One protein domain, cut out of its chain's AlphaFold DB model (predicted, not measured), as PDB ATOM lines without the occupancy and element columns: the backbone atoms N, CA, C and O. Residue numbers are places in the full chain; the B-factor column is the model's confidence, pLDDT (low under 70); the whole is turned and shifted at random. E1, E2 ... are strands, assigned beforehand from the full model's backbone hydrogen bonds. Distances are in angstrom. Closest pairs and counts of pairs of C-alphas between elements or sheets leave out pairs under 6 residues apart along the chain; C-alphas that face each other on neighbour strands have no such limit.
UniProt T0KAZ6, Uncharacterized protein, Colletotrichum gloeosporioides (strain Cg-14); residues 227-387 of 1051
ATOM      1  N   GLU A 227     -28.338 -56.758   7.231       82.12
ATOM      2  CA  GLU A 227     -28.056 -55.788   8.281       82.12
ATOM      3  C   GLU A 227     -28.688 -56.255   9.597       82.12
ATOM      4  O   GLU A 227     -29.905 -56.200   9.788       82.12
ATOM      5  N   GLY A 228     -27.842 -56.730  10.512       81.56
ATOM      6  CA  GLY A 228     -28.251 -57.074  11.872       81.56
ATOM      7  C   GLY A 228     -28.690 -55.855  12.704       81.56
ATOM      8  O   GLY A 228     -28.568 -54.715  12.248       81.56
ATOM      9  N   PRO A 229     -29.181 -56.086  13.937       85.25
ATOM     10  CA  PRO A 229     -29.570 -55.025  14.866       85.25
ATOM     11  C   PRO A 229     -28.466 -53.975  15.053       85.25
ATOM     12  O   PRO A 229     -27.328 -54.298  15.399       85.25
ATOM     13  N   LYS A 230     -28.819 -52.705  14.835       83.31
ATOM     14  CA  LYS A 230     -27.943 -51.536  14.985       83.31
ATOM     15  C   LYS A 230     -28.307 -50.772  16.255       83.31
ATOM     16  O   LYS A 230     -29.479 -50.560  16.554       83.31
ATOM     17  N   CYS A 231     -27.290 -50.332  16.979       79.00
ATOM     18  CA  CYS A 231     -27.430 -49.579  18.220       79.00
ATOM     19  C   CYS A 231     -27.074 -48.099  18.025       79.00
ATOM     20  O   CYS A 231     -26.401 -47.743  17.055       79.00
ATOM     21  N   GLN A 232     -27.547 -47.226  18.920       76.81
ATOM     22  CA  GLN A 232     -27.266 -45.790  18.848       76.81
ATOM     23  C   GLN A 232     -25.921 -45.441  19.514       76.81
ATOM     24  O   GLN A 232     -25.547 -46.008  20.542       76.81
ATOM     25  N   GLY A 233     -25.202 -44.474  18.940       69.06
ATOM     26  CA  GLY A 233     -23.939 -43.971  19.490       69.06
ATOM     27  C   GLY A 233     -22.791 -44.986  19.442       69.06
ATOM     28  O   GLY A 233     -22.556 -45.626  18.421       69.06
ATOM     29  N   ASP A 234     -22.059 -45.096  20.550       68.56
ATOM     30  CA  ASP A 234     -20.928 -46.004  20.775       68.56
ATOM     31  C   ASP A 234     -21.335 -47.342  21.425       68.56
ATOM     32  O   ASP A 234     -20.479 -48.151  21.791       68.56
ATOM     33  N   SER A 235     -22.640 -47.599  21.564       73.06
ATOM     34  CA  SER A 235     -23.147 -48.841  22.148       73.06
ATOM     35  C   SER A 235     -23.064 -50.029  21.178       73.06
ATOM     36  O   SER A 235     -23.317 -49.922  19.978       73.06
ATOM     37  N   THR A 236     -22.701 -51.195  21.712       78.31
ATOM     38  CA  THR A 236     -22.593 -52.473  20.998       78.31
ATOM     39  C   THR A 236     -23.800 -53.352  21.317       78.31
ATOM     40  O   THR A 236     -24.239 -53.423  22.466       78.31
ATOM     41  N   PHE A 237     -24.339 -54.037  20.308       80.81
ATOM     42  CA  PHE A 237     -25.418 -55.005  20.501       80.81
ATOM     43  C   PHE A 237     -24.900 -56.268  21.205       80.81
ATOM     44  O   PHE A 237     -24.009 -56.946  20.693       80.81
ATOM     45  N   ASP A 238     -25.477 -56.585  22.362       80.25
ATOM     46  CA  ASP A 238     -25.281 -57.840  23.086       80.25
ATOM     47  C   ASP A 238     -26.337 -58.859  22.601       80.25
ATOM     48  O   ASP A 238     -27.527 -58.683  22.890       80.25
ATOM     49  N   PRO A 239     -25.941 -59.919  21.865       75.75
ATOM     50  CA  PRO A 239     -26.875 -60.894  21.309       75.75
ATOM     51  C   PRO A 239     -27.407 -61.903  22.336       75.75
ATOM     52  O   PRO A 239     -28.392 -62.575  22.027       75.75
ATOM     53  N   GLU A 240     -26.793 -62.020  23.521       77.38
ATOM     54  CA  GLU A 240     -27.270 -62.879  24.616       77.38
ATOM     55  C   GLU A 240     -28.325 -62.154  25.461       77.38
ATOM     56  O   GLU A 240     -29.327 -62.753  25.854       77.38
ATOM     57  N   ARG A 241     -28.134 -60.849  25.705       74.00
ATOM     58  CA  ARG A 241     -29.117 -59.985  26.386       74.00
ATOM     59  C   ARG A 241     -30.183 -59.408  25.451       74.00
ATOM     60  O   ARG A 241     -31.186 -58.890  25.935       74.00
ATOM     61  N   GLY A 242     -29.966 -59.457  24.137       74.12
ATOM     62  CA  GLY A 242     -30.873 -58.911  23.126       74.12
ATOM     63  C   GLY A 242     -31.014 -57.384  23.172       74.12
ATOM     64  O   GLY A 242     -32.088 -56.861  22.876       74.12
ATOM     65  N   SER A 243     -29.960 -56.672  23.583       73.19
ATOM     66  CA  SER A 243     -29.997 -55.241  23.919       73.19
ATOM     67  C   SER A 243     -28.714 -54.520  23.524       73.19
ATOM     68  O   SER A 243     -27.636 -55.108  23.490       73.19
ATOM     69  N   CYS A 244     -28.805 -53.211  23.305       77.06
ATOM     70  CA  CYS A 244     -27.635 -52.346  23.192       77.06
ATOM     71  C   CYS A 244     -26.955 -52.147  24.560       77.06
ATOM     72  O   CYS A 244     -27.632 -52.017  25.583       77.06
ATOM     73  N   THR A 245     -25.619 -52.130  24.581       72.88
ATOM     74  CA  THR A 245     -24.782 -51.968  25.783       72.88
ATOM     75  C   THR A 245     -23.611 -51.018  25.507       72.88
ATOM     76  O   THR A 245     -22.978 -51.094  24.459       72.88
ATOM     77  N   VAL A 246     -23.314 -50.097  26.426       65.56
ATOM     78  CA  VAL A 246     -22.103 -49.254  26.372       65.56
ATOM     79  C   VAL A 246     -21.085 -49.865  27.326       65.56
ATOM     80  O   VAL A 246     -21.425 -50.084  28.481       65.56
ATOM     81  N   THR A 247     -19.850 -50.107  26.885       62.75
ATOM     82  CA  THR A 247     -18.788 -50.672  27.741       62.75
ATOM     83  C   THR A 247     -17.798 -49.577  28.130       62.75
ATOM     84  O   THR A 247     -16.678 -49.515  27.620       62.75
ATOM     85  N   SER A 248     -18.223 -48.672  29.017       65.19
ATOM     86  CA  SER A 248     -17.379 -47.574  29.516       65.19
ATOM     87  C   SER A 248     -16.895 -47.832  30.946       65.19
ATOM     88  O   SER A 248     -17.539 -48.545  31.716       65.19
ATOM     89  N   LYS A 249     -15.726 -47.281  31.302       64.44
ATOM     90  CA  LYS A 249     -15.138 -47.461  32.636       64.44
ATOM     91  C   LYS A 249     -15.633 -46.385  33.615       64.44
ATOM     92  O   LYS A 249     -15.630 -45.210  33.239       64.44
ATOM     93  N   PRO A 250     -15.982 -46.749  34.864       71.12
ATOM     94  CA  PRO A 250     -16.365 -45.802  35.904       71.12
ATOM     95  C   PRO A 250     -15.272 -44.763  36.181       71.12
ATOM     96  O   PRO A 250     -14.081 -45.081  36.218       71.12
ATOM     97  N   GLN A 251     -15.688 -43.516  36.409       78.19
ATOM     98  CA  GLN A 251     -14.803 -42.385  36.680       78.19
ATOM     99  C   GLN A 251     -14.953 -41.898  38.124       78.19
ATOM    100  O   GLN A 251     -16.060 -41.687  38.622       78.19
ATOM    101  N   CYS A 252     -13.824 -41.671  38.791       77.81
ATOM    102  CA  CYS A 252     -13.798 -41.122  40.141       77.81
ATOM    103  C   CYS A 252     -13.729 -39.585  40.130       77.81
ATOM    104  O   CYS A 252     -13.000 -39.016  39.319       77.81
ATOM    105  N   PRO A 253     -14.486 -38.887  41.001       74.25
ATOM    106  CA  PRO A 253     -14.406 -37.435  41.120       74.25
ATOM    107  C   PRO A 253     -13.160 -36.997  41.913       74.25
ATOM    108  O   PRO A 253     -12.844 -37.562  42.962       74.25
ATOM    109  N   GLY A 254     -12.488 -35.943  41.440       70.44
ATOM    110  CA  GLY A 254     -11.241 -35.434  42.031       70.44
ATOM    111  C   GLY A 254     -10.030 -36.335  41.754       70.44
ATOM    112  O   GLY A 254     -10.098 -37.233  40.924       70.44
ATOM    113  N   GLU A 255      -8.924 -36.123  42.471       67.94
ATOM    114  CA  GLU A 255      -7.706 -36.954  42.370       67.94
ATOM    115  C   GLU A 255      -7.828 -38.286  43.149       67.94
ATOM    116  O   GLU A 255      -6.854 -38.811  43.683       67.94
ATOM    117  N   THR A 256      -9.042 -38.841  43.237       78.06
ATOM    118  CA  THR A 256      -9.326 -40.074  43.988       78.06
ATOM    119  C   THR A 256      -9.142 -41.308  43.102       78.06
ATOM    120  O   THR A 256      -9.501 -41.314  41.923       78.06
ATOM    121  N   THR A 257      -8.549 -42.371  43.649       78.31
ATOM    122  CA  THR A 257      -8.151 -43.551  42.863       78.31
ATOM    123  C   THR A 257      -9.238 -44.622  42.899       78.31
ATOM    124  O   THR A 257      -9.674 -45.025  43.974       78.31
ATOM    125  N   LEU A 258      -9.654 -45.133  41.736       72.69
ATOM    126  CA  LEU A 258     -10.561 -46.282  41.661       72.69
ATOM    127  C   LEU A 258      -9.837 -47.548  42.145       72.69
ATOM    128  O   LEU A 258      -8.925 -48.039  41.476       72.69
ATOM    129  N   GLN A 259     -10.244 -48.090  43.294       76.38
ATOM    130  CA  GLN A 259      -9.675 -49.309  43.869       76.38
ATOM    131  C   GLN A 259     -10.776 -50.368  44.011       76.38
ATOM    132  O   GLN A 259     -11.551 -50.385  44.969       76.38
ATOM    133  N   GLY A 260     -10.873 -51.247  43.011       72.56
ATOM    134  CA  GLY A 260     -12.020 -52.141  42.861       72.56
ATOM    135  C   GLY A 260     -13.280 -51.347  42.506       72.56
ATOM    136  O   GLY A 260     -13.273 -50.571  41.558       72.56
ATOM    137  N   GLN A 261     -14.350 -51.524  43.281       69.62
ATOM    138  CA  GLN A 261     -15.673 -50.929  43.030       69.62
ATOM    139  C   GLN A 261     -15.886 -49.558  43.710       69.62
ATOM    140  O   GLN A 261     -17.007 -49.055  43.753       69.62
ATOM    141  N   SER A 262     -14.844 -48.950  44.290       71.56
ATOM    142  CA  SER A 262     -14.961 -47.698  45.051       71.56
ATOM    143  C   SER A 262     -13.818 -46.731  44.750       71.56
ATOM    144  O   SER A 262     -12.675 -47.136  44.543       71.56
ATOM    145  N   CYS A 263     -14.139 -45.439  44.747       82.25
ATOM    146  CA  CYS A 263     -13.164 -44.360  44.686       82.25
ATOM    147  C   CYS A 263     -12.564 -44.143  46.071       82.25
ATOM    148  O   CYS A 263     -13.295 -43.875  47.026       82.25
ATOM    149  N   VAL A 264     -11.247 -44.266  46.180       82.44
ATOM    150  CA  VAL A 264     -10.511 -44.178  47.438       82.44
ATOM    151  C   VAL A 264      -9.704 -42.884  47.463       82.44
ATOM    152  O   VAL A 264      -8.895 -42.614  46.574       82.44
ATOM    153  N   ASP A 265      -9.961 -42.091  48.496       81.62
ATOM    154  CA  ASP A 265      -9.235 -40.879  48.862       81.62
ATOM    155  C   ASP A 265      -8.435 -41.159  50.145       81.62
ATOM    156  O   ASP A 265      -8.929 -41.858  51.039       81.62
ATOM    157  N   VAL A 266      -7.199 -40.663  50.234       80.31
ATOM    158  CA  VAL A 266      -6.228 -41.038  51.280       80.31
ATOM    159  C   VAL A 266      -5.493 -39.802  51.791       80.31
ATOM    160  O   VAL A 266      -4.900 -39.053  51.020       80.31
ATOM    161  N   SER A 267      -5.496 -39.595  53.109       79.75
ATOM    162  CA  SER A 267      -4.830 -38.468  53.770       79.75
ATOM    163  C   SER A 267      -4.103 -38.881  55.056       79.75
ATOM    164  O   SER A 267      -4.390 -39.914  55.658       79.75
ATOM    165  N   GLU A 268      -3.127 -38.078  55.482       79.00
ATOM    166  CA  GLU A 268      -2.333 -38.344  56.688       79.00
ATOM    167  C   GLU A 268      -3.155 -38.148  57.974       79.00
ATOM    168  O   GLU A 268      -3.728 -37.074  58.209       79.00
ATOM    169  N   ALA A 269      -3.162 -39.164  58.843       81.88
ATOM    170  CA  ALA A 269      -3.734 -39.060  60.182       81.88
ATOM    171  C   ALA A 269      -2.869 -38.179  61.100       81.88
ATOM    172  O   ALA A 269      -1.673 -37.987  60.862       81.88
ATOM    173  N   LYS A 270      -3.462 -37.608  62.159       85.44
ATOM    174  CA  LYS A 270      -2.786 -36.594  62.992       85.44
ATOM    175  C   LYS A 270      -2.815 -36.935  64.478       85.44
ATOM    176  O   LYS A 270      -3.825 -37.375  65.013       85.44
ATOM    177  N   CYS A 271      -1.696 -36.701  65.159       81.62
ATOM    178  CA  CYS A 271      -1.573 -36.858  66.608       81.62
ATOM    179  C   CYS A 271      -1.465 -35.500  67.322       81.62
ATOM    180  O   CYS A 271      -1.097 -34.503  66.695       81.62
ATOM    181  N   PRO A 272      -1.778 -35.436  68.631       78.19
ATOM    182  CA  PRO A 272      -1.487 -34.265  69.454       78.19
ATOM    183  C   PRO A 272       0.018 -33.932  69.491       78.19
ATOM    184  O   PRO A 272       0.842 -34.829  69.285       78.19
ATOM    185  N   PRO A 273       0.393 -32.679  69.824       74.12
ATOM    186  CA  PRO A 273       1.785 -32.299  70.063       74.12
ATOM    187  C   PRO A 273       2.505 -33.250  71.032       74.12
ATOM    188  O   PRO A 273       1.875 -33.853  71.899       74.12
ATOM    189  N   GLU A 274       3.825 -33.377  70.867       69.19
ATOM    190  CA  GLU A 274       4.701 -34.289  71.631       69.19
ATOM    191  C   GLU A 274       4.418 -35.797  71.441       69.19
ATOM    192  O   GLU A 274       5.012 -36.634  72.123       69.19
ATOM    193  N   THR A 275       3.566 -36.176  70.478       81.75
ATOM    194  CA  THR A 275       3.358 -37.581  70.084       81.75
ATOM    195  C   THR A 275       3.381 -37.773  68.570       81.75
ATOM    196  O   THR A 275       2.863 -36.946  67.820       81.75
ATOM    197  N   LYS A 276       3.951 -38.893  68.117       82.00
ATOM    198  CA  LYS A 276       3.897 -39.365  66.727       82.00
ATOM    199  C   LYS A 276       3.013 -40.604  66.617       82.00
ATOM    200  O   LYS A 276       2.732 -41.275  67.610       82.00
ATOM    201  N   ILE A 277       2.576 -40.906  65.397       82.81
ATOM    202  CA  ILE A 277       1.897 -42.168  65.097       82.81
ATOM    203  C   ILE A 277       2.928 -43.294  65.178       82.81
ATOM    204  O   ILE A 277       3.964 -43.239  64.517       82.81
ATOM    205  N   SER A 278       2.628 -44.320  65.967       83.81
ATOM    206  CA  SER A 278       3.250 -45.636  65.858       83.81
ATOM    207  C   SER A 278       2.162 -46.658  65.541       83.81
ATOM    208  O   SER A 278       1.054 -46.566  66.076       83.81
ATOM    209  N   THR A 279       2.475 -47.615  64.670       81.06
ATOM    210  CA  THR A 279       1.516 -48.588  64.134       81.06
ATOM    211  C   THR A 279       2.081 -49.990  64.260       81.06
ATOM    212  O   THR A 279       3.119 -50.303  63.676       81.06
ATOM    213  N   ASP A 280       1.380 -50.851  64.994       79.69
ATOM    214  CA  ASP A 280       1.698 -52.271  65.036       79.69
ATOM    215  C   ASP A 280       1.139 -52.944  63.779       79.69
ATOM    216  O   ASP A 280      -0.063 -53.179  63.633       79.69
ATOM    217  N   ARG A 281       2.046 -53.273  62.858       70.94
ATOM    218  CA  ARG A 281       1.720 -53.896  61.570       70.94
ATOM    219  C   ARG A 281       1.201 -55.336  61.698       70.94
ATOM    220  O   ARG A 281       0.710 -55.864  60.706       70.94
ATOM    221  N   ALA A 282       1.298 -55.964  62.875       71.38
ATOM    222  CA  ALA A 282       0.747 -57.294  63.137       71.38
ATOM    223  C   ALA A 282      -0.719 -57.262  63.610       71.38
ATOM    224  O   ALA A 282      -1.455 -58.209  63.341       71.38
ATOM    225  N   SER A 283      -1.159 -56.186  64.278       70.19
ATOM    226  CA  SER A 283      -2.553 -56.009  64.733       70.19
ATOM    227  C   SER A 283      -3.357 -54.977  63.933       70.19
ATOM    228  O   SER A 283      -4.577 -54.923  64.063       70.19
ATOM    229  N   GLY A 284      -2.699 -54.150  63.112       69.38
ATOM    230  CA  GLY A 284      -3.327 -53.047  62.371       69.38
ATOM    231  C   GLY A 284      -3.658 -51.823  63.235       69.38
ATOM    232  O   GLY A 284      -4.259 -50.870  62.742       69.38
ATOM    233  N   ILE A 285      -3.272 -51.830  64.515       74.44
ATOM    234  CA  ILE A 285      -3.583 -50.772  65.479       74.44
ATOM    235  C   ILE A 285      -2.519 -49.672  65.402       74.44
ATOM    236  O   ILE A 285      -1.337 -49.919  65.647       74.44
ATOM    237  N   SER A 286      -2.950 -48.437  65.141       80.69
ATOM    238  CA  SER A 286      -2.124 -47.232  65.248       80.69
ATOM    239  C   SER A 286      -2.503 -46.395  66.472       80.69
ATOM    240  O   SER A 286      -3.673 -46.304  66.860       80.69
ATOM    241  N   ARG A 287      -1.500 -45.803  67.131       84.69
ATOM    242  CA  ARG A 287      -1.662 -44.974  68.338       84.69
ATOM    243  C   ARG A 287      -0.685 -43.809  68.362       84.69
ATOM    244  O   ARG A 287       0.423 -43.892  67.840       84.69
ATOM    245  N   CYS A 288      -1.095 -42.738  69.029       85.81
ATOM    246  CA  CYS A 288      -0.229 -41.614  69.346       85.81
ATOM    247  C   CYS A 288       0.673 -41.983  70.529       85.81
ATOM    248  O   CYS A 288       0.207 -42.105  71.670       85.81
ATOM    249  N   CYS A 289       1.959 -42.164  70.244       82.94
ATOM    250  CA  CYS A 289       3.001 -42.534  71.195       82.94
ATOM    251  C   CYS A 289       4.069 -41.424  71.298       82.94
ATOM    252  O   CYS A 289       4.306 -40.716  70.316       82.94
ATOM    253  N   PRO A 290       4.712 -41.229  72.467       78.81
ATOM    254  CA  PRO A 290       5.860 -40.327  72.590       78.81
ATOM    255  C   PRO A 290       7.023 -40.734  71.679       78.81
ATOM    256  O   PRO A 290       7.212 -41.920  71.390       78.81
ATOM    257  N   ASP A 291       7.838 -39.758  71.279       77.94
ATOM    258  CA  ASP A 291       9.046 -40.005  70.486       77.94
ATOM    259  C   ASP A 291       9.982 -41.020  71.164       77.94
ATOM    260  O   ASP A 291      10.202 -40.984  72.374       77.94
ATOM    261  N   GLY A 292      10.524 -41.953  70.373       70.62
ATOM    262  CA  GLY A 292      11.349 -43.055  70.881       70.62
ATOM    263  C   GLY A 292      10.562 -44.231  71.480       70.62
ATOM    264  O   GLY A 292      11.164 -45.110  72.101       70.62
ATOM    265  N   THR A 293       9.236 -44.286  71.298       79.88
ATOM    266  CA  THR A 293       8.403 -45.431  71.707       79.88
ATOM    267  C   THR A 293       7.549 -45.965  70.557       79.88
ATOM    268  O   THR A 293       7.082 -45.203  69.712       79.88
ATOM    269  N   ASN A 294       7.339 -47.282  70.531       80.44
ATOM    270  CA  ASN A 294       6.483 -47.973  69.569       80.44
ATOM    271  C   ASN A 294       5.262 -48.589  70.255       80.44
ATOM    272  O   ASN A 294       5.335 -48.989  71.417       80.44
ATOM    273  N   VAL A 295       4.141 -48.688  69.543       84.25
ATOM    274  CA  VAL A 295       2.938 -49.343  70.071       84.25
ATOM    275  C   VAL A 295       3.103 -50.869  70.096       84.25
ATOM    276  O   VAL A 295       3.608 -51.478  69.157       84.25
ATOM    277  N   SER A 296       2.679 -51.486  71.196       77.81
ATOM    278  CA  SER A 296       2.623 -52.932  71.402       77.81
ATOM    279  C   SER A 296       1.307 -53.246  72.119       77.81
ATOM    280  O   SER A 296       1.159 -53.000  73.322       77.81
ATOM    281  N   GLY A 297       0.303 -53.688  71.355       75.00
ATOM    282  CA  GLY A 297      -1.084 -53.777  71.825       75.00
ATOM    283  C   GLY A 297      -1.616 -52.415  72.295       75.00
ATOM    284  O   GLY A 297      -1.661 -51.455  71.529       75.00
ATOM    285  N   ASP A 298      -1.991 -52.320  73.572       71.19
ATOM    286  CA  ASP A 298      -2.520 -51.087  74.179       71.19
ATOM    287  C   ASP A 298      -1.446 -50.109  74.703       71.19
ATOM    288  O   ASP A 298      -1.765 -49.016  75.179       71.19
ATOM    289  N   THR A 299      -0.165 -50.490  74.662       78.75
ATOM    290  CA  THR A 299       0.911 -49.793  75.390       78.75
ATOM    291  C   THR A 299       1.993 -49.286  74.442       78.75
ATOM    292  O   THR A 299       2.501 -50.039  73.616       78.75
ATOM    293  N   CYS A 300       2.400 -48.025  74.587       80.94
ATOM    294  CA  CYS A 300       3.627 -47.518  73.975       80.94
ATOM    295  C   CYS A 300       4.825 -48.011  74.804       80.94
ATOM    296  O   CYS A 300       4.908 -47.707  75.997       80.94
ATOM    297  N   LYS A 301       5.740 -48.759  74.186       81.88
ATOM    298  CA  LYS A 301       6.975 -49.281  74.787       81.88
ATOM    299  C   LYS A 301       8.202 -48.653  74.129       81.88
ATOM    300  O   LYS A 301       8.226 -48.502  72.908       81.88
ATOM    301  N   SER A 302       9.240 -48.329  74.897       73.12
ATOM    302  CA  SER A 302      10.563 -48.037  74.324       73.12
ATOM    303  C   SER A 302      11.430 -49.292  74.221       73.12
ATOM    304  O   SER A 302      11.272 -50.228  75.001       73.12
ATOM    305  N   THR A 303      12.377 -49.289  73.284       64.00
ATOM    306  CA  THR A 303      13.432 -50.307  73.158       64.00
ATOM    307  C   THR A 303      14.714 -49.946  73.919       64.00
ATOM    308  O   THR A 303      15.640 -50.753  73.952       64.00
ATOM    309  N   THR A 304      14.799 -48.760  74.537       61.19
ATOM    310  CA  THR A 304      15.946 -48.353  75.366       61.19
ATOM    311  C   THR A 304      15.749 -48.766  76.824       61.19
ATOM    312  O   THR A 304      14.847 -48.273  77.500       61.19
ATOM    313  N   THR A 305      16.615 -49.650  77.320       58.06
ATOM    314  CA  THR A 305      16.577 -50.187  78.689       58.06
ATOM    315  C   THR A 305      17.507 -49.396  79.620       58.06
ATOM    316  O   THR A 305      18.567 -49.880  80.016       58.06
ATOM    317  N   THR A 306      17.132 -48.155  79.934       59.19
ATOM    318  CA  THR A 306      17.855 -47.240  80.840       59.19
ATOM    319  C   THR A 306      16.965 -46.824  82.010       59.19
ATOM    320  O   THR A 306      15.749 -46.760  81.854       59.19
ATOM    321  N   GLU A 307      17.553 -46.535  83.178       57.31
ATOM    322  CA  GLU A 307      16.790 -46.077  84.356       57.31
ATOM    323  C   GLU A 307      16.161 -44.686  84.130       57.31
ATOM    324  O   GLU A 307      15.061 -44.412  84.613       57.31
ATOM    325  N   ASP A 308      16.803 -43.844  83.312       67.25
ATOM    326  CA  ASP A 308      16.213 -42.623  82.764       67.25
ATOM    327  C   ASP A 308      15.276 -42.958  81.588       67.25
ATOM    328  O   ASP A 308      15.726 -43.269  80.479       67.25
ATOM    329  N   CYS A 309      13.962 -42.879  81.820       65.12
ATOM    330  CA  CYS A 309      12.938 -43.031  80.782       65.12
ATOM    331  C   CYS A 309      12.556 -41.693  80.116       65.12
ATOM    332  O   CYS A 309      12.503 -40.661  80.789       65.12
ATOM    333  N   PRO A 310      12.192 -41.691  78.814       67.06
ATOM    334  CA  PRO A 310      11.774 -40.482  78.107       67.06
ATOM    335  C   PRO A 310      10.486 -39.876  78.687       67.06
ATOM    336  O   PRO A 310       9.597 -40.585  79.174       67.06
ATOM    337  N   THR A 311      10.389 -38.545  78.616       63.69
ATOM    338  CA  THR A 311       9.424 -37.715  79.352       63.69
ATOM    339  C   THR A 311       7.983 -38.222  79.273       63.69
ATOM    340  O   THR A 311       7.379 -38.345  78.206       63.69
ATOM    341  N   GLY A 312       7.398 -38.488  80.442       66.19
ATOM    342  CA  GLY A 312       6.011 -38.935  80.559       66.19
ATOM    343  C   GLY A 312       5.773 -40.398  80.171       66.19
ATOM    344  O   GLY A 312       4.626 -40.743  79.888       66.19
ATOM    345  N   THR A 313       6.810 -41.235  80.137       71.62
ATOM    346  CA  THR A 313       6.712 -42.704  80.242       71.62
ATOM    347  C   THR A 313       7.128 -43.151  81.656       71.62
ATOM    348  O   THR A 313       7.580 -42.331  82.456       71.62
ATOM    349  N   THR A 314       6.930 -44.420  82.014       71.56
ATOM    350  CA  THR A 314       7.249 -44.957  83.349       71.56
ATOM    351  C   THR A 314       8.077 -46.230  83.218       71.56
ATOM    352  O   THR A 314       7.694 -47.129  82.474       71.56
ATOM    353  N   TYR A 315       9.195 -46.319  83.941       74.69
ATOM    354  CA  TYR A 315      10.015 -47.531  83.981       74.69
ATOM    355  C   TYR A 315       9.295 -48.640  84.754       74.69
ATOM    356  O   TYR A 315       8.858 -48.423  85.889       74.69
ATOM    357  N   LYS A 316       9.164 -49.825  84.157       73.25
ATOM    358  CA  LYS A 316       8.602 -51.008  84.812       73.25
ATOM    359  C   LYS A 316       9.195 -52.283  84.214       73.25
ATOM    360  O   LYS A 316       9.216 -52.447  83.001       73.25
ATOM    361  N   ASP A 317       9.655 -53.186  85.078       67.56
ATOM    362  CA  ASP A 317      10.129 -54.537  84.727       67.56
ATOM    363  C   ASP A 317      11.187 -54.592  83.594       67.56
ATOM    364  O   ASP A 317      11.272 -55.572  82.860       67.56
ATOM    365  N   GLY A 318      12.006 -53.539  83.461       69.69
ATOM    366  CA  GLY A 318      13.061 -53.413  82.445       69.69
ATOM    367  C   GLY A 318      12.721 -52.514  81.249       69.69
ATOM    368  O   GLY A 318      13.633 -52.093  80.537       69.69
ATOM    369  N   GLU A 319      11.445 -52.176  81.039       70.50
ATOM    370  CA  GLU A 319      10.959 -51.391  79.897       70.50
ATOM    371  C   GLU A 319      10.421 -50.012  80.323       70.50
ATOM    372  O   GLU A 319       9.770 -49.868  81.359       70.50
ATOM    373  N   CYS A 320      10.601 -48.988  79.481       76.19
ATOM    374  CA  CYS A 320       9.847 -47.736  79.599       76.19
ATOM    375  C   CYS A 320       8.475 -47.896  78.930       76.19
ATOM    376  O   CYS A 320       8.399 -48.043  77.705       76.19
ATOM    377  N   ILE A 321       7.397 -47.852  79.717       77.88
ATOM    378  CA  ILE A 321       6.020 -48.085  79.258       77.88
ATOM    379  C   ILE A 321       5.116 -46.860  79.448       77.88
ATOM    380  O   ILE A 321       5.272 -46.076  80.386       77.88
ATOM    381  N   LYS A 322       4.125 -46.700  78.566       77.12
ATOM    382  CA  LYS A 322       3.029 -45.731  78.716       77.12
ATOM    383  C   LYS A 322       1.747 -46.276  78.101       77.12
ATOM    384  O   LYS A 322       1.691 -46.530  76.899       77.12
ATOM    385  N   TYR A 323       0.692 -46.389  78.901       74.56
ATOM    386  CA  TYR A 323      -0.647 -46.655  78.380       74.56
ATOM    387  C   TYR A 323      -1.122 -45.449  77.565       74.56
ATOM    388  O   TYR A 323      -1.262 -44.346  78.098       74.56
ATOM    389  N   SER A 324      -1.359 -45.651  76.269       67.56
ATOM    390  CA  SER A 324      -1.938 -44.636  75.390       67.56
ATOM    391  C   SER A 324      -3.167 -45.223  74.722       67.56
ATOM    392  O   SER A 324      -3.064 -46.151  73.931       67.56
ATOM    393  N   ASN A 325      -4.331 -44.648  75.018       67.50
ATOM    394  CA  ASN A 325      -5.590 -44.943  74.325       67.50
ATOM    395  C   ASN A 325      -5.948 -43.823  73.326       67.50
ATOM    396  O   ASN A 325      -7.088 -43.712  72.881       67.50
ATOM    397  N   ARG A 326      -4.979 -42.958  72.985       75.88
ATOM    398  CA  ARG A 326      -5.116 -41.904  71.973       75.88
ATOM    399  C   ARG A 326      -4.856 -42.511  70.592       75.88
ATOM    400  O   ARG A 326      -3.702 -42.687  70.205       75.88
ATOM    401  N   GLN A 327      -5.918 -42.835  69.864       76.06
ATOM    402  CA  GLN A 327      -5.828 -43.115  68.428       76.06
ATOM    403  C   GLN A 327      -5.486 -41.821  67.655       76.06
ATOM    404  O   GLN A 327      -5.837 -40.733  68.128       76.06
ATOM    405  N   PRO A 328      -4.820 -41.913  66.490       82.62
ATOM    406  CA  PRO A 328      -4.693 -40.803  65.547       82.62
ATOM    407  C   PRO A 328      -6.064 -40.237  65.157       82.62
ATOM    408  O   PRO A 328      -7.029 -40.982  64.988       82.62
ATOM    409  N   SER A 329      -6.168 -38.918  65.008       84.56
ATOM    410  CA  SER A 329      -7.396 -38.262  64.566       84.56
ATOM    411  C   SER A 329      -7.436 -38.106  63.046       84.56
ATOM    412  O   SER A 329      -6.480 -37.642  62.418       84.56
ATOM    413  N   CYS A 330      -8.584 -38.465  62.471       84.12
ATOM    414  CA  CYS A 330      -8.935 -38.208  61.078       84.12
ATOM    415  C   CYS A 330      -9.943 -37.055  60.957       84.12
ATOM    416  O   CYS A 330     -10.659 -36.763  61.923       84.12
ATOM    417  N   PRO A 331     -10.039 -36.391  59.788       80.88
ATOM    418  CA  PRO A 331     -11.089 -35.409  59.531       80.88
ATOM    419  C   PRO A 331     -12.487 -36.045  59.579       80.88
ATOM    420  O   PRO A 331     -12.662 -37.225  59.276       80.88
ATOM    421  N   SER A 332     -13.510 -35.257  59.919       78.31
ATOM    422  CA  SER A 332     -14.896 -35.735  60.013       78.31
ATOM    423  C   SER A 332     -15.362 -36.421  58.719       78.31
ATOM    424  O   SER A 332     -15.328 -35.818  57.646       78.31
ATOM    425  N   GLY A 333     -15.824 -37.670  58.824       71.50
ATOM    426  CA  GLY A 333     -16.273 -38.472  57.677       71.50
ATOM    427  C   GLY A 333     -15.171 -39.256  56.948       71.50
ATOM    428  O   GLY A 333     -15.420 -39.746  55.850       71.50
ATOM    429  N   TRP A 334     -13.981 -39.375  57.543       85.62
ATOM    430  CA  TRP A 334     -12.900 -40.268  57.112       85.62
ATOM    431  C   TRP A 334     -12.692 -41.374  58.155       85.62
ATOM    432  O   TRP A 334     -12.886 -41.144  59.351       85.62
ATOM    433  N   MET A 335     -12.289 -42.566  57.717       80.50
ATOM    434  CA  MET A 335     -11.997 -43.718  58.579       80.50
ATOM    435  C   MET A 335     -10.486 -43.895  58.722       80.50
ATOM    436  O   MET A 335      -9.753 -43.672  57.766       80.50
ATOM    437  N   LEU A 336     -10.009 -44.308  59.895       79.00
ATOM    438  CA  LEU A 336      -8.595 -44.617  60.103       79.00
ATOM    439  C   LEU A 336      -8.322 -46.077  59.711       79.00
ATOM    440  O   LEU A 336      -8.731 -46.993  60.423       79.00
ATOM    441  N   GLU A 337      -7.633 -46.291  58.593       80.44
ATOM    442  CA  GLU A 337      -7.143 -47.601  58.156       80.44
ATOM    443  C   GLU A 337      -5.621 -47.640  58.391       80.44
ATOM    444  O   GLU A 337      -4.847 -46.974  57.704       80.44
ATOM    445  N   ALA A 338      -5.190 -48.386  59.417       75.62
ATOM    446  CA  ALA A 338      -3.819 -48.365  59.946       75.62
ATOM    447  C   ALA A 338      -3.336 -46.936  60.296       75.62
ATOM    448  O   ALA A 338      -3.860 -46.327  61.227       75.62
ATOM    449  N   ASP A 339      -2.322 -46.406  59.612       78.06
ATOM    450  CA  ASP A 339      -1.756 -45.063  59.797       78.06
ATOM    451  C   ASP A 339      -2.400 -43.976  58.913       78.06
ATOM    452  O   ASP A 339      -2.068 -42.796  59.053       78.06
ATOM    453  N   GLN A 340      -3.333 -44.343  58.029       82.62
ATOM    454  CA  GLN A 340      -3.887 -43.455  57.005       82.62
ATOM    455  C   GLN A 340      -5.384 -43.199  57.207       82.62
ATOM    456  O   GLN A 340      -6.161 -44.090  57.545       82.62
ATOM    457  N   CYS A 341      -5.810 -41.961  56.966       84.38
ATOM    458  CA  CYS A 341      -7.219 -41.605  56.899       84.38
ATOM    459  C   CYS A 341      -7.734 -41.889  55.489       84.38
ATOM    460  O   CYS A 341      -7.326 -41.235  54.532       84.38
ATOM    461  N   VAL A 342      -8.657 -42.836  55.371       86.25
ATOM    462  CA  VAL A 342      -9.252 -43.280  54.112       86.25
ATOM    463  C   VAL A 342     -10.707 -42.829  54.034       86.25
ATOM    464  O   VAL A 342     -11.473 -42.944  54.997       86.25
ATOM    465  N   LYS A 343     -11.118 -42.335  52.868       82.62
ATOM    466  CA  LYS A 343     -12.517 -42.049  52.552       82.62
ATOM    467  C   LYS A 343     -12.897 -42.754  51.256       82.62
ATOM    468  O   LYS A 343     -12.229 -42.621  50.238       82.62
ATOM    469  N   ARG A 344     -13.982 -43.527  51.321       83.94
ATOM    470  CA  ARG A 344     -14.479 -44.371  50.228       83.94
ATOM    471  C   ARG A 344     -15.734 -43.736  49.627       83.94
ATOM    472  O   ARG A 344     -16.630 -43.323  50.364       83.94
ATOM    473  N   GLY A 345     -15.777 -43.626  48.304       77.06
ATOM    474  CA  GLY A 345     -16.863 -43.023  47.530       77.06
ATOM    475  C   GLY A 345     -17.375 -43.942  46.420       77.06
ATOM    476  O   GLY A 345     -16.724 -44.923  46.051       77.06
ATOM    477  N   VAL A 346     -18.551 -43.615  45.888       74.44
ATOM    478  CA  VAL A 346     -19.151 -44.299  44.733       74.44
ATOM    479  C   VAL A 346     -18.595 -43.668  43.446       74.44
ATOM    480  O   VAL A 346     -18.537 -42.437  43.378       74.44
ATOM    481  N   PRO A 347     -18.167 -44.454  42.442       74.25
ATOM    482  CA  PRO A 347     -17.772 -43.911  41.147       74.25
ATOM    483  C   PRO A 347     -18.966 -43.380  40.348       74.25
ATOM    484  O   PRO A 347     -20.085 -43.877  40.468       74.25
ATOM    485  N   ASN A 348     -18.707 -42.403  39.481       78.31
ATOM    486  CA  ASN A 348     -19.690 -41.882  38.537       78.31
ATOM    487  C   ASN A 348     -19.574 -42.592  37.182       78.31
ATOM    488  O   ASN A 348     -18.477 -42.898  36.714       78.31
ATOM    489  N   CYS A 349     -20.718 -42.782  36.530       72.75
ATOM    490  CA  CYS A 349     -20.827 -43.310  35.176       72.75
ATOM    491  C   CYS A 349     -21.386 -42.228  34.226       72.75
ATOM    492  O   CYS A 349     -22.239 -41.438  34.642       72.75
ATOM    493  N   PRO A 350     -20.898 -42.131  32.975       70.94
ATOM    494  CA  PRO A 350     -21.331 -41.102  32.028       70.94
ATOM    495  C   PRO A 350     -22.732 -41.382  31.453       70.94
ATOM    496  O   PRO A 350     -23.252 -42.491  31.541       70.94
ATOM    497  N   ASN A 351     -23.335 -40.377  30.810       65.25
ATOM    498  CA  ASN A 351     -24.525 -40.520  29.954       65.25
ATOM    499  C   ASN A 351     -25.723 -41.267  30.587       65.25
ATOM    500  O   ASN A 351     -26.409 -42.025  29.910       65.25
ATOM    501  N   ASN A 352     -25.991 -41.046  31.881       60.59
ATOM    502  CA  ASN A 352     -27.062 -41.701  32.658       60.59
ATOM    503  C   ASN A 352     -26.949 -43.240  32.773       60.59
ATOM    504  O   ASN A 352     -27.907 -43.893  33.190       60.59
ATOM    505  N   THR A 353     -25.793 -43.823  32.443       72.06
ATOM    506  CA  THR A 353     -25.498 -45.241  32.708       72.06
ATOM    507  C   THR A 353     -25.286 -45.481  34.209       72.06
ATOM    508  O   THR A 353     -24.912 -44.564  34.945       72.06
ATOM    509  N   TYR A 354     -25.538 -46.702  34.685       71.69
ATOM    510  CA  TYR A 354     -25.355 -47.095  36.087       71.69
ATOM    511  C   TYR A 354     -24.154 -48.044  36.244       71.69
ATOM    512  O   TYR A 354     -23.845 -48.790  35.315       71.69
ATOM    513  N   PRO A 355     -23.440 -48.021  37.385       65.81
ATOM    514  CA  PRO A 355     -22.320 -48.928  37.616       65.81
ATOM    515  C   PRO A 355     -22.810 -50.360  37.877       65.81
ATOM    516  O   PRO A 355     -23.596 -50.593  38.797       65.81
ATOM    517  N   ASP A 356     -22.287 -51.314  37.107       70.75
ATOM    518  CA  ASP A 356     -22.389 -52.757  37.335       70.75
ATOM    519  C   ASP A 356     -20.968 -53.333  37.463       70.75
ATOM    520  O   ASP A 356     -20.210 -53.450  36.498       70.75
ATOM    521  N   GLY A 357     -20.561 -53.615  38.702       70.25
ATOM    522  CA  GLY A 357     -19.211 -54.077  39.012       70.25
ATOM    523  C   GLY A 357     -18.126 -53.030  38.730       70.25
ATOM    524  O   GLY A 357     -18.031 -52.022  39.428       70.25
ATOM    525  N   ASP A 358     -17.259 -53.315  37.757       69.12
ATOM    526  CA  ASP A 358     -16.161 -52.450  37.298       69.12
ATOM    527  C   ASP A 358     -16.475 -51.724  35.974       69.12
ATOM    528  O   ASP A 358     -15.601 -51.066  35.404       69.12
ATOM    529  N   THR A 359     -17.713 -51.840  35.491       64.38
ATOM    530  CA  THR A 359     -18.172 -51.377  34.179       64.38
ATOM    531  C   THR A 359     -19.434 -50.521  34.339       64.38
ATOM    532  O   THR A 359     -20.251 -50.746  35.228       64.38
ATOM    533  N   CYS A 360     -19.611 -49.504  33.500       72.06
ATOM    534  CA  CYS A 360     -20.842 -48.713  33.446       72.06
ATOM    535  C   CYS A 360     -21.771 -49.274  32.366       72.06
ATOM    536  O   CYS A 360     -21.339 -49.395  31.224       72.06
ATOM    537  N   VAL A 361     -23.031 -49.567  32.698       69.75
ATOM    538  CA  VAL A 361     -24.020 -50.186  31.797       69.75
ATOM    539  C   VAL A 361     -25.267 -49.312  31.619       69.75
ATOM    540  O   VAL A 361     -25.677 -48.576  32.517       69.75
ATOM    541  N   SER A 362     -25.882 -49.370  30.437       64.31
ATOM    542  CA  SER A 362     -27.092 -48.595  30.132       64.31
ATOM    543  C   SER A 362     -28.373 -49.319  30.556       64.31
ATOM    544  O   SER A 362     -28.406 -50.543  30.700       64.31
ATOM    545  N   THR A 363     -29.465 -48.570  30.707       61.44
ATOM    546  CA  THR A 363     -30.816 -49.146  30.640       61.44
ATOM    547  C   THR A 363     -31.049 -49.736  29.251       61.44
ATOM    548  O   THR A 363     -30.639 -49.123  28.268       61.44
ATOM    549  N   LEU A 364     -31.712 -50.895  29.176       62.97
ATOM    550  CA  LEU A 364     -31.901 -51.675  27.946       62.97
ATOM    551  C   LEU A 364     -32.557 -50.841  26.829       62.97
ATOM    552  O   LEU A 364     -33.776 -50.662  26.814       62.97
ATOM    553  N   GLU A 365     -31.751 -50.324  25.901       65.19
ATOM    554  CA  GLU A 365     -32.247 -49.618  24.723       65.19
ATOM    555  C   GLU A 365     -32.535 -50.632  23.611       65.19
ATOM    556  O   GLU A 365     -31.702 -51.489  23.295       65.19
ATOM    557  N   ALA A 366     -33.740 -50.549  23.042       67.50
ATOM    558  CA  ALA A 366     -34.188 -51.476  22.015       67.50
ATOM    559  C   ALA A 366     -33.364 -51.285  20.726       67.50
ATOM    560  O   ALA A 366     -33.281 -50.160  20.227       67.50
ATOM    561  N   PRO A 367     -32.775 -52.353  20.160       79.81
ATOM    562  CA  PRO A 367     -31.977 -52.248  18.944       79.81
ATOM    563  C   PRO A 367     -32.825 -51.814  17.742       79.81
ATOM    564  O   PRO A 367     -33.941 -52.294  17.529       79.81
ATOM    565  N   GLY A 368     -32.262 -50.932  16.920       84.12
ATOM    566  CA  GLY A 368     -32.853 -50.509  15.657       84.12
ATOM    567  C   GLY A 368     -32.640 -51.545  14.553       84.12
ATOM    568  O   GLY A 368     -31.581 -52.165  14.453       84.12
ATOM    569  N   CYS A 369     -33.635 -51.690  13.682       87.81
ATOM    570  CA  CYS A 369     -33.542 -52.453  12.437       87.81
ATOM    571  C   CYS A 369     -33.740 -51.524  11.224       87.81
ATOM    572  O   CYS A 369     -34.294 -50.433  11.387       87.81
ATOM    573  N   PRO A 370     -33.313 -51.928  10.010       83.94
ATOM    574  CA  PRO A 370     -33.586 -51.173   8.784       83.94
ATOM    575  C   PRO A 370     -35.091 -50.997   8.529       83.94
ATOM    576  O   PRO A 370     -35.908 -51.789   9.006       83.94
ATOM    577  N   GLU A 371     -35.480 -49.991   7.738       82.00
ATOM    578  CA  GLU A 371     -36.898 -49.726   7.454       82.00
ATOM    579  C   GLU A 371     -37.622 -50.956   6.873       82.00
ATOM    580  O   GLU A 371     -37.137 -51.627   5.964       82.00
ATOM    581  N   GLY A 372     -38.803 -51.262   7.421       76.81
ATOM    582  CA  GLY A 372     -39.599 -52.446   7.067       76.81
ATOM    583  C   GLY A 372     -39.255 -53.725   7.845       76.81
ATOM    584  O   GLY A 372     -40.069 -54.658   7.859       76.81
ATOM    585  N   TYR A 373     -38.114 -53.759   8.539       86.19
ATOM    586  CA  TYR A 373     -37.695 -54.866   9.398       86.19
ATOM    587  C   TYR A 373     -38.016 -54.583  10.871       86.19
ATOM    588  O   TYR A 373     -38.035 -53.439  11.326       86.19
ATOM    589  N   LEU A 374     -38.280 -55.645  11.625       87.12
ATOM    590  CA  LEU A 374     -38.564 -55.635  13.055       87.12
ATOM    591  C   LEU A 374     -37.549 -56.520  13.777       87.12
ATOM    592  O   LEU A 374     -37.138 -57.554  13.255       87.12
ATOM    593  N   TYR A 375     -37.172 -56.130  14.990       85.75
ATOM    594  CA  TYR A 375     -36.298 -56.938  15.831       85.75
ATOM    595  C   TYR A 375     -37.042 -58.166  16.387       85.75
ATOM    596  O   TYR A 375     -38.118 -58.026  16.973       85.75
ATOM    597  N   HIS A 376     -36.468 -59.357  16.211       84.50
ATOM    598  CA  HIS A 376     -36.969 -60.636  16.725       84.50
ATOM    599  C   HIS A 376     -35.788 -61.603  16.907       84.50
ATOM    600  O   HIS A 376     -34.970 -61.734  16.000       84.50
ATOM    601  N   ASP A 377     -35.682 -62.269  18.062       79.38
ATOM    602  CA  ASP A 377     -34.650 -63.277  18.386       79.38
ATOM    603  C   ASP A 377     -33.217 -62.916  17.925       79.38
ATOM    604  O   ASP A 377     -32.560 -63.656  17.190       79.38
ATOM    605  N   SER A 378     -32.734 -61.738  18.340       82.25
ATOM    606  CA  SER A 378     -31.407 -61.198  17.992       82.25
ATOM    607  C   SER A 378     -31.145 -60.975  16.488       82.25
ATOM    608  O   SER A 378     -29.999 -60.784  16.077       82.25
ATOM    609  N   LYS A 379     -32.197 -60.925  15.656       85.00
ATOM    610  CA  LYS A 379     -32.155 -60.635  14.210       85.00
ATOM    611  C   LYS A 379     -33.172 -59.559  13.801       85.00
ATOM    612  O   LYS A 379     -34.100 -59.239  14.538       85.00
ATOM    613  N   CYS A 380     -32.999 -59.008  12.599       89.19
ATOM    614  CA  CYS A 380     -33.951 -58.089  11.969       89.19
ATOM    615  C   CYS A 380     -34.764 -58.833  10.898       89.19
ATOM    616  O   CYS A 380     -34.233 -59.150   9.833       89.19
ATOM    617  N   ILE A 381     -36.043 -59.113  11.168       89.25
ATOM    618  CA  ILE A 381     -36.946 -59.861  10.279       89.25
ATOM    619  C   ILE A 381     -37.929 -58.937   9.551       89.25
ATOM    620  O   ILE A 381     -38.468 -57.992  10.124       89.25
ATOM    621  N   LEU A 382     -38.176 -59.195   8.270       86.19
ATOM    622  CA  LEU A 382     -39.104 -58.413   7.455       86.19
ATOM    623  C   LEU A 382     -40.550 -58.639   7.916       86.19
ATOM    624  O   LEU A 382     -40.988 -59.779   8.071       86.19
ATOM    625  N   ARG A 383     -41.330 -57.563   8.067       77.94
ATOM    626  CA  ARG A 383     -42.732 -57.667   8.519       77.94
ATOM    627  C   ARG A 383     -43.661 -58.371   7.514       77.94
ATOM    628  O   ARG A 383     -44.697 -58.903   7.909       77.94
ATOM    629  N   SER A 384     -43.329 -58.354   6.224       75.62
ATOM    630  CA  SER A 384     -44.051 -59.084   5.175       75.62
ATOM    631  C   SER A 384     -43.439 -60.463   4.932       75.62
ATOM    632  O   SER A 384     -42.224 -60.583   4.791       75.62
ATOM    633  N   SER A 385     -44.284 -61.486   4.799       75.19
ATOM    634  CA  SER A 385     -43.864 -62.844   4.431       75.19
ATOM    635  C   SER A 385     -43.120 -62.887   3.082       75.19
ATOM    636  O   SER A 385     -43.496 -62.133   2.178       75.19
ATOM    637  N   PRO A 386     -42.150 -63.807   2.899       81.44
ATOM    638  CA  PRO A 386     -41.489 -64.049   1.615       81.44
ATOM    639  C   PRO A 386     -42.476 -64.221   0.453       81.44
ATOM    640  O   PRO A 386     -43.539 -64.832   0.602       81.44
ATOM    641  N   THR A 387     -42.117 -63.714  -0.726       82.56
ATOM    642  CA  THR A 387     -43.001 -63.754  -1.899       82.56
ATOM    643  C   THR A 387     -42.817 -65.038  -2.707       82.56
ATOM    644  O   THR A 387     -41.701 -65.461  -3.006       82.56
TER     645      THR A 387
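This is residues 227 to 387 of the 1051 residues of an uncharacterized protein of Colletotrichum gloeosporioides (strain Cg-14) (UniProt T0KAZ6). The domain is a long, thin rod of small strand hairpins strung along its length: the chain runs out from the end that holds Glu 227, folds back at the far end, where E7, E8, E10 and E9 make a twisted sheet, and returns to Thr 387. Midway, the outgoing hairpin E3 and E4 and the returning hairpin E11 and E12 join side by side into a second twisted sheet; E5 and E6 sit between these two sheets, while E1 and E2, E13 and E14, and E15 and E16 are separate hairpins strung loosely toward the end where the printed part begins and ends. The printed part has 161 residues with no named helix and sixteen named strands, E1 to E16 in order, each sheet antiparallel; the class is all strand, though only 67 residues are in named strands. The whole is extended, with a radius of gyration of the C-alphas of 29.8 A, and spans 106 by 25 by 17 A.

One four-strand sheet runs E3, residues 257 to 259, E4, residues 262 to 268, E12, residues 340 to 345, and E11, residues 335 to 337, and is strongly twisted, with C-alphas up to 4.9 A off its best plane. Its inner strands E4 and E12 are antiparallel at 154 degrees, with N 265 and O 343 at 2.9 A. The hairpin E3 and E4 has N 259 and O 262 at 2.9 A, and the hairpin E11 and E12 has N 337 and O 340 at 2.8 A. Farther along the rod, E5, residues 275 to 280, and E6, residues 285 to 290, form a hairpin at 146 degrees, with N 278 and O 287 at 2.9 A. E7, residues 293 to 296, is near E5: their closest C-alphas, of Ser 278 and Asn 294, are 5.4 A apart. E7 is an edge strand of the other four-strand sheet, which runs on through E8, residues 299 to 302, and E10, residues 319 to 323, to E9, residues 314 to 316, and is only just strongly twisted, with C-alphas up to 4.3 A off its best plane. In it N 294 and O 301 are 2.8 A apart, N 300 and O 322 2.8 A, and N 316 and O 319 2.9 A. Toward the other end are three hairpins: E13, residues 354 to 356, with E14, residues 359 to 361, N 356 and O 359 at 2.8 A; E1, residues 236 to 238, with E2, residues 243 to 245, N 236 and O 245 at 2.8 A; and E15, residues 373 to 376, with E16, residues 379 to 382, N 374 and O 381 at 2.8 A. The closest C-alphas of E2 and E14, of Thr 245 and Val 361, are 6.3 A apart. E1 and E15 are apart.

E4 measures 19.6 A from first to last C-alpha, E12 16.1 A, E6 15.8 A, E5 15.6 A and E10 12.6 A. E1 begins at C-alpha 236 (-22.593, -52.473, 20.998), E10 begins at C-alpha 319 (10.959, -51.391, 79.897), and E16 ends at C-alpha 382 (-39.104, -58.413, 7.455).

The two C-alphas farthest apart, of Glu 307 and Thr 387, are 106.4 A apart, while those of Glu 227 and Thr 387 are 19.8 A apart. The printed part has no cut. The links E2 to E3, E8 to E9, E10 to E11 and E14 to E15 are long. The mean pLDDT of the printed part is 75.7, and 35 residues are under 70, among them residues 303 to 312 and 361 to 366.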